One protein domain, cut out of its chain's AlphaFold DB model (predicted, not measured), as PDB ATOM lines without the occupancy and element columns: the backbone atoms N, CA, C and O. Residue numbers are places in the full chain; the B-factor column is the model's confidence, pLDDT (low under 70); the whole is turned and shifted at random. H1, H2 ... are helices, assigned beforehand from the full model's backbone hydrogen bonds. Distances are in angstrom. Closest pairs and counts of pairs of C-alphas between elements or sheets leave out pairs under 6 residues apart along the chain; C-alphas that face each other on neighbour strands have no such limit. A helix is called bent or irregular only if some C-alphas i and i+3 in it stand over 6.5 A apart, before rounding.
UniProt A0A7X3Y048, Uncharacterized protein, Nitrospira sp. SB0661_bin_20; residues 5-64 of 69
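AT A GLANCE: This is residues 5 to 64 of the 69 residues of an uncharacterized protein of Nitrospira sp. SB0661_bin_20 (UniProt A0A7X3Y048). Helices H1, H2 and H3 follow each other in a flat, open zigzag, with the long, bent H2 as its middle stroke. Residues 5 to 12 of H1 and 54 to 63 of H3 stick out. The 60 printed residues are all helix in class, with no named strand, and loose: radius of gyration of the C-alphas 15.1 A, spans 38 by 37 by 14 A.

IN THESE COORDINATES: H1, residues 5 to 15, begins at C-alpha 5 (109.309, 249.322, 189.670) and measures 15.3 A. H2, residues 18 to 39, was assigned as one helix by its hydrogen bonds but is bent, C-alphas 27 and 30 being 7.0 A apart; its arms are H2a, residues 18 to 27, 14.2 A, and H2b, residues 30 to 39, 14.4 A. H3, residues 46 to 63, measures 25.8 A and ends at C-alpha 63 (131.734, 263.744, 225.570).

HOW THE PARTS SIT: H1 and H2a are close but not clearly touching, the closest C-alphas, of Trp 13 and Arg 21, 7.5 A apart. H2a and H2b stand at a steep tilt of 48 degrees. H3 touches H2b with residues 46 to 50 alone, closest at the C-alphas of Ala 34 and Glu 46, 5.5 A, at a steep tilt of 46 degrees, opposite ways. Every O i to N i+4 pair is within hydrogen-bond range in H1, H2a, H2b and H3.

THE WHOLE: The C-alphas farthest apart, of Arg 5 and Ser 63, are 44.7 A apart. The printed part has no cut and no long link; residues 63 to 64 are under pLDDT 70.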
ATOM      1  N   ARG A   5     109.258 248.650 188.359       87.38
ATOM      2  CA  ARG A   5     109.309 249.322 189.670       87.38
ATOM      3  C   ARG A   5     110.717 249.459 190.214       87.38
ATOM      4  O   ARG A   5     111.056 250.497 190.763       87.38
ATOM      5  N   TRP A   6     111.574 248.458 190.025       87.50
ATOM      6  CA  TRP A   6     112.959 248.540 190.491       87.50
ATOM      7  C   TRP A   6     113.732 249.697 189.828       87.50
ATOM      8  O   TRP A   6     114.507 250.380 190.496       87.50
ATOM      9  N   LYS A   7     113.486 249.984 188.539       92.69
ATOM     10  CA  LYS A   7     114.100 251.120 187.828       92.69
ATOM     11  C   LYS A   7     113.572 252.446 188.359       92.69
ATOM     12  O   LYS A   7     114.346 253.392 188.496       92.69
ATOM     13  N   GLU A   8     112.276 252.520 188.649       92.56
ATOM     14  CA  GLU A   8     111.647 253.715 189.220       92.56
ATOM     15  C   GLU A   8     112.155 253.990 190.633       92.56
ATOM     16  O   GLU A   8     112.551 255.115 190.927       92.56
ATOM     17  N   THR A   9     112.282 252.955 191.464       91.06
ATOM     18  CA  THR A   9     112.890 253.041 192.795       91.06
ATOM     19  C   THR A   9     114.327 253.553 192.725       91.06
ATOM     20  O   THR A   9     114.691 254.451 193.481       91.06
ATOM     21  N   ILE A  10     115.149 253.055 191.789       91.44
ATOM     22  CA  ILE A  10     116.526 253.547 191.612       91.44
ATOM     23  C   ILE A  10     116.541 255.011 191.154       91.44
ATOM     24  O   ILE A  10     117.351 255.798 191.649       91.44
ATOM     25  N   LYS A  11     115.665 255.400 190.219       94.94
ATOM     26  CA  LYS A  11     115.552 256.800 189.775       94.94
ATOM     27  C   LYS A  11     115.153 257.710 190.933       94.94
ATOM     28  O   LYS A  11     115.836 258.700 191.172       94.94
ATOM     29  N   HIS A  12     114.124 257.334 191.688       92.44
ATOM     30  CA  HIS A  12     113.675 258.066 192.866       92.44
ATOM     31  C   HIS A  12     114.792 258.187 193.910       92.44
ATOM     32  O   HIS A  12     115.068 259.279 194.402       92.44
ATOM     33  N   TRP A  13     115.518 257.099 194.176       92.06
ATOM     34  CA  TRP A  13     116.656 257.116 195.092       92.06
ATOM     35  C   TRP A  13     117.727 258.126 194.669       92.06
ATOM     36  O   TRP A  13     118.240 258.870 195.501       92.06
ATOM     37  N   ARG A  14     118.045 258.200 193.372       92.75
ATOM     38  CA  ARG A  14     119.031 259.153 192.834       92.75
ATOM     39  C   ARG A  14     118.580 260.610 192.923       92.75
ATOM     40  O   ARG A  14     119.441 261.478 193.003       92.75
ATOM     41  N   THR A  15     117.274 260.870 192.923       96.31
ATOM     42  CA  THR A  15     116.725 262.227 193.084       96.31
ATOM     43  C   THR A  15     116.707 262.722 194.530       96.31
ATOM     44  O   THR A  15     116.484 263.907 194.756       96.31
ATOM     45  N   LEU A  16     116.952 261.852 195.516       95.56
ATOM     46  CA  LEU A  16     116.972 262.265 196.916       95.56
ATOM     47  C   LEU A  16     118.197 263.142 197.232       95.56
ATOM     48  O   LEU A  16     119.311 262.843 196.773       95.56
ATOM     49  N   PRO A  17     118.034 264.164 198.094       96.56
ATOM     50  CA  PRO A  17     119.154 264.909 198.653       96.56
ATOM     51  C   PRO A  17     120.204 263.980 199.271       96.56
ATOM     52  O   PRO A  17     119.883 262.907 199.787       96.56
ATOM     53  N   VAL A  18     121.473 264.394 199.237       92.44
ATOM     54  CA  VAL A  18     122.584 263.620 199.825       92.44
ATOM     55  C   VAL A  18     122.324 263.323 201.303       92.44
ATOM     56  O   VAL A  18     122.479 262.178 201.718       92.44
ATOM     57  N   GLU A  19     121.839 264.309 202.062       92.12
ATOM     58  CA  GLU A  19     121.525 264.135 203.485       92.12
ATOM     59  C   GLU A  19     120.419 263.109 203.729       92.12
ATOM     60  O   GLU A  19     120.526 262.283 204.631       92.12
ATOM     61  N   GLU A  20     119.392 263.083 202.882       92.81
ATOM     62  CA  GLU A  20     118.296 262.124 203.011       92.81
ATOM     63  C   GLU A  20     118.748 260.703 202.651       92.81
ATOM     64  O   GLU A  20     118.401 259.738 203.336       92.81
ATOM     65  N   ARG A  21     119.590 260.561 201.619       93.50
ATOM     66  CA  ARG A  21     120.224 259.274 201.297       93.50
ATOM     67  C   ARG A  21     121.101 258.789 202.444       93.50
ATOM     68  O   ARG A  21     121.054 257.610 202.787       93.50
ATOM     69  N   ARG A  22     121.875 259.693 203.047       89.69
ATOM     70  CA  ARG A  22     122.747 259.396 204.185       89.69
ATOM     71  C   ARG A  22     121.936 258.982 205.411       89.69
ATOM     72  O   ARG A  22     122.244 257.948 205.994       89.69
ATOM     73  N   ARG A  23     120.884 259.729 205.759       89.94
ATOM     74  CA  ARG A  23     119.972 259.408 206.867       89.94
ATOM     75  C   ARG A  23     119.386 258.008 206.707       89.94
ATOM     76  O   ARG A  23     119.572 257.169 207.579       89.94
ATOM     77  N   ARG A  24     118.777 257.725 205.552       92.44
ATOM     78  CA  ARG A  24     118.182 256.411 205.259       92.44
ATOM     79  C   ARG A  24     119.206 255.278 205.254       92.44
ATOM     80  O   ARG A  24     118.892 254.175 205.688       92.44
ATOM     81  N   HIS A  25     120.421 255.528 204.762       89.31
ATOM     82  CA  HIS A  25     121.494 254.537 204.818       89.31
ATOM     83  C   HIS A  25     121.854 254.198 206.266       89.31
ATOM     84  O   HIS A  25     121.898 253.021 206.606       89.31
ATOM     85  N   LEU A  26     122.045 255.212 207.116       87.56
ATOM     86  CA  LEU A  26     122.361 255.029 208.535       87.56
ATOM     87  C   LEU A  26     121.239 254.299 209.288       87.56
ATOM     88  O   LEU A  26     121.522 253.401 210.076       87.56
ATOM     89  N   GLU A  27     119.980 254.632 209.005       90.12
ATOM     90  CA  GLU A  27     118.804 253.975 209.595       90.12
ATOM     91  C   GLU A  27     118.691 252.494 209.218       90.12
ATOM     92  O   GLU A  27     118.168 251.703 209.994       90.12
ATOM     93  N   ALA A  28     119.199 252.094 208.050       92.56
ATOM     94  CA  ALA A  28     119.152 250.706 207.599       92.56
ATOM     95  C   ALA A  28     120.268 249.823 208.186       92.56
ATOM     96  O   ALA A  28     120.179 248.597 208.083       92.56
ATOM     97  N   ILE A  29     121.313 250.414 208.782       91.25
ATOM     98  CA  ILE A  29     122.483 249.676 209.289       91.25
ATOM     99  C   ILE A  29     122.098 248.607 210.325       91.25
ATOM    100  O   ILE A  29     122.547 247.475 210.141       91.25
ATOM    101  N   PRO A  30     121.279 248.884 211.364       94.12
ATOM    102  CA  PRO A  30     120.934 247.878 212.372       94.12
ATOM    103  C   PRO A  30     120.339 246.608 211.759       94.12
ATOM    104  O   PRO A  30     120.829 245.509 212.011       94.12
ATOM    105  N   ARG A  31     119.370 246.774 210.855       94.50
ATOM    106  CA  ARG A  31     118.753 245.674 210.111       94.50
ATOM    107  C   ARG A  31     119.748 244.910 209.242       94.50
ATOM    108  O   ARG A  31     119.703 243.686 209.177       94.50
ATOM    109  N   HIS A  32     120.639 245.614 208.540       94.81
ATOM    110  CA  HIS A  32     121.657 244.963 207.708       94.81
ATOM    111  C   HIS A  32     122.610 244.109 208.548       94.81
ATOM    112  O   HIS A  32     122.936 242.996 208.145       94.81
ATOM    113  N   VAL A  33     123.013 244.603 209.722       94.00
ATOM    114  CA  VAL A  33     123.850 243.847 210.659       94.00
ATOM    115  C   VAL A  33     123.094 242.633 211.188       94.00
ATOM    116  O   VAL A  33     123.625 241.533 211.096       94.00
ATOM    117  N   ALA A  34     121.855 242.794 211.659       95.69
ATOM    118  CA  ALA A  34     121.039 241.682 212.155       95.69
ATOM    119  C   ALA A  34     120.897 240.561 211.109       95.69
ATOM    120  O   ALA A  34     121.143 239.393 211.409       95.69
ATOM    121  N   ASN A  35     120.595 240.922 209.857       95.69
ATOM    122  CA  ASN A  35     120.493 239.965 208.754       95.69
ATOM    123  C   ASN A  35     121.831 239.284 208.438       95.69
ATOM    124  O   ASN A  35     121.854 238.079 208.204       95.69
ATOM    125  N   SER A  36     122.936 240.035 208.427       96.06
ATOM    126  CA  SER A  36     124.267 239.472 208.175       96.06
ATOM    127  C   SER A  36     124.664 238.485 209.268       96.06
ATOM    128  O   SER A  36     125.111 237.388 208.966       96.06
ATOM    129  N   MET A  37     124.454 238.850 210.532       97.06
ATOM    130  CA  MET A  37     124.762 237.999 211.678       97.06
ATOM    131  C   MET A  37     123.895 236.728 211.678       97.06
ATOM    132  O   MET A  37     124.395 235.631 211.916       97.06
ATOM    133  N   ALA A  38     122.616 236.841 211.303       96.19
ATOM    134  CA  ALA A  38     121.740 235.686 211.125       96.19
ATOM    135  C   ALA A  38     122.202 234.745 209.996       96.19
ATOM    136  O   ALA A  38     122.094 233.531 210.149       96.19
ATOM    137  N   MET A  39     122.730 235.276 208.884       95.44
ATOM    138  CA  MET A  39     123.304 234.454 207.808       95.44
ATOM    139  C   MET A  39     124.532 233.658 208.268       95.44
ATOM    140  O   MET A  39     124.695 232.518 207.845       95.44
ATOM    141  N   GLU A  40     125.339 234.220 209.167       95.69
ATOM    142  CA  GLU A  40     126.500 233.547 209.771       95.69
ATOM    143  C   GLU A  40     126.117 232.571 210.905       95.69
ATOM    144  O   GLU A  40     126.981 231.946 211.514       95.69
ATOM    145  N   GLY A  41     124.821 232.409 211.199       96.06
ATOM    146  CA  GLY A  41     124.327 231.509 212.248       96.06
ATOM    147  C   GLY A  41     124.334 232.105 213.660       96.06
ATOM    148  O   GLY A  41     124.001 231.404 214.614       96.06
ATOM    149  N   GLU A  42     124.640 233.394 213.800       94.69
ATOM    150  CA  GLU A  42     124.650 234.124 215.070       94.69
ATOM    151  C   GLU A  42     123.594 235.243 215.060       94.69
ATOM    152  O   GLU A  42     123.939 236.420 215.002       94.69
ATOM    153  N   PRO A  43     122.285 234.945 215.082       92.56
ATOM    154  CA  PRO A  43     121.265 235.983 214.993       92.56
ATOM    155  C   PRO A  43     121.357 236.973 216.164       92.56
ATOM    156  O   PRO A  43     121.408 236.587 217.331       92.56
ATOM    157  N   VAL A  44     121.325 238.265 215.837       92.88
ATOM    158  CA  VAL A  44     121.300 239.364 216.809       92.88
ATOM    159  C   VAL A  44     120.004 240.147 216.636       92.88
ATOM    160  O   VAL A  44     119.572 240.405 215.513       92.88
ATOM    161  N   ASP A  45     119.395 240.541 217.750       94.69
ATOM    162  CA  ASP A  45     118.166 241.329 217.755       94.69
ATOM    163  C   ASP A  45     118.396 242.755 217.216       94.69
ATOM    164  O   ASP A  45     119.271 243.491 217.683       94.69
ATOM    165  N   GLU A  46     117.600 243.159 216.222       94.31
ATOM    166  CA  GLU A  46     117.714 244.474 215.576       94.31
ATOM    167  C   GLU A  46     117.436 245.623 216.557       94.31
ATOM    168  O   GLU A  46     118.159 246.627 216.553       94.31
ATOM    169  N   ALA A  47     116.432 245.472 217.428       93.50
ATOM    170  CA  ALA A  47     116.054 246.508 218.385       93.50
ATOM    171  C   ALA A  47     117.161 246.729 219.427       93.50
ATOM    172  O   ALA A  47     117.469 247.874 219.771       93.50
ATOM    173  N   TRP A  48     117.835 245.660 219.849       93.56
ATOM    174  CA  TRP A  48     119.009 245.728 220.714       93.56
ATOM    175  C   TRP A  48     120.166 246.501 220.064       93.56
ATOM    176  O   TRP A  48     120.774 247.365 220.705       93.56
ATOM    177  N   ILE A  49     120.456 246.254 218.778       92.00
ATOM    178  CA  ILE A  49     121.489 247.001 218.035       92.00
ATOM    179  C   ILE A  49     121.116 248.486 217.959       92.00
ATOM    180  O   ILE A  49     121.964 249.355 218.197       92.00
ATOM    181  N   GLN A  50     119.851 248.787 217.660       92.56
ATOM    182  CA  GLN A  50     119.354 250.153 217.538       92.56
ATOM    183  C   GLN A  50     119.445 250.921 218.864       92.56
ATOM    184  O   GLN A  50     119.981 252.033 218.889       92.56
ATOM    185  N   GLU A  51     118.997 250.335 219.975       91.44
ATOM    186  CA  GLU A  51     119.069 250.967 221.297       91.44
ATOM    187  C   GLU A  51     120.522 251.283 221.681       91.44
ATOM    188  O   GLU A  51     120.854 252.388 222.128       91.44
ATOM    189  N   ARG A  52     121.418 250.321 221.460       89.94
ATOM    190  CA  ARG A  52     122.836 250.442 221.800       89.94
ATOM    191  C   ARG A  52     123.538 251.497 220.940       89.94
ATOM    192  O   ARG A  52     124.388 252.232 221.449       89.94
ATOM    193  N   LEU A  53     123.154 251.623 219.669       87.31
ATOM    194  CA  LEU A  53     123.637 252.676 218.776       87.31
ATOM    195  C   LEU A  53     123.177 254.065 219.242       87.31
ATOM    196  O   LEU A  53     124.007 254.969 219.346       87.31
ATOM    197  N   VAL A  54     121.894 254.225 219.583       88.19
ATOM    198  CA  VAL A  54     121.339 255.492 220.095       88.19
ATOM    199  C   VAL A  54     122.068 255.930 221.363       88.19
ATOM    200  O   VAL A  54     122.561 257.058 221.426       88.19
ATOM    201  N   ARG A  55     122.226 255.022 222.338       87.25
ATOM    202  CA  ARG A  55     122.973 255.302 223.575       87.25
ATOM    203  C   ARG A  55     124.410 255.738 223.280       87.25
ATOM    204  O   ARG A  55     124.906 256.685 223.883       87.25
ATOM    205  N   ARG A  56     125.086 255.088 222.328       84.31
ATOM    206  CA  ARG A  56     126.472 255.420 221.963       84.31
ATOM    207  C   ARG A  56     126.594 256.792 221.301       84.31
ATOM    208  O   ARG A  56     127.527 257.524 221.615       84.31
ATOM    209  N   ILE A  57     125.657 257.156 220.427       83.81
ATOM    210  CA  ILE A  57     125.613 258.487 219.802       83.81
ATOM    211  C   ILE A  57     125.397 259.569 220.866       83.81
ATOM    212  O   ILE A  57     126.101 260.578 220.857       83.81
ATOM    213  N   GLN A  58     124.475 259.347 221.806       82.69
ATOM    214  CA  GLN A  58     124.218 260.273 222.911       82.69
ATOM    215  C   GLN A  58     125.463 260.470 223.783       82.69
ATOM    216  O   GLN A  58     125.858 261.606 224.033       82.69
ATOM    217  N   LEU A  59     126.134 259.381 224.175       81.31
ATOM    218  CA  LEU A  59     127.382 259.455 224.939       81.31
ATOM    219  C   LEU A  59     128.456 260.257 224.194       81.31
ATOM    220  O   LEU A  59     129.062 261.156 224.775       81.31
ATOM    221  N   LEU A  60     128.642 260.001 222.895       75.31
ATOM    222  CA  LEU A  60     129.602 260.743 222.075       75.31
ATOM    223  C   LEU A  60     129.262 262.237 221.989       75.31
ATOM    224  O   LEU A  60     130.162 263.070 222.093       75.31
ATOM    225  N   ALA A  61     127.979 262.587 221.873       73.38
ATOM    226  CA  ALA A  61     127.531 263.977 221.881       73.38
ATOM    227  C   ALA A  61     127.823 264.675 223.220       73.38
ATOM    228  O   ALA A  61     128.259 265.822 223.223       73.38
ATOM    229  N   THR A  62     127.653 263.975 224.345       71.81
ATOM    230  CA  THR A  62     127.950 264.519 225.684       71.81
ATOM    231  C   THR A  62     129.444 264.581 226.020       71.81
ATOM    232  O   THR A  62     129.845 265.351 226.885       71.81
ATOM    233  N   SER A  63     130.282 263.797 225.333       65.50
ATOM    234  CA  SER A  63     131.734 263.744 225.570       65.50
ATOM    235  C   SER A  63     132.544 264.828 224.848       65.50
ATOM    236  O   SER A  63     133.734 264.984 225.118       65.50
ATOM    237  N   LYS A  64     131.929 265.588 223.934       55.12
ATOM    238  CA  LYS A  64     132.588 266.711 223.259       55.12
ATOM    239  C   LYS A  64     132.464 267.956 224.154       55.12
ATOM    240  O   LYS A  64     131.339 268.418 224.339       55.12
TER     241      LYS A  64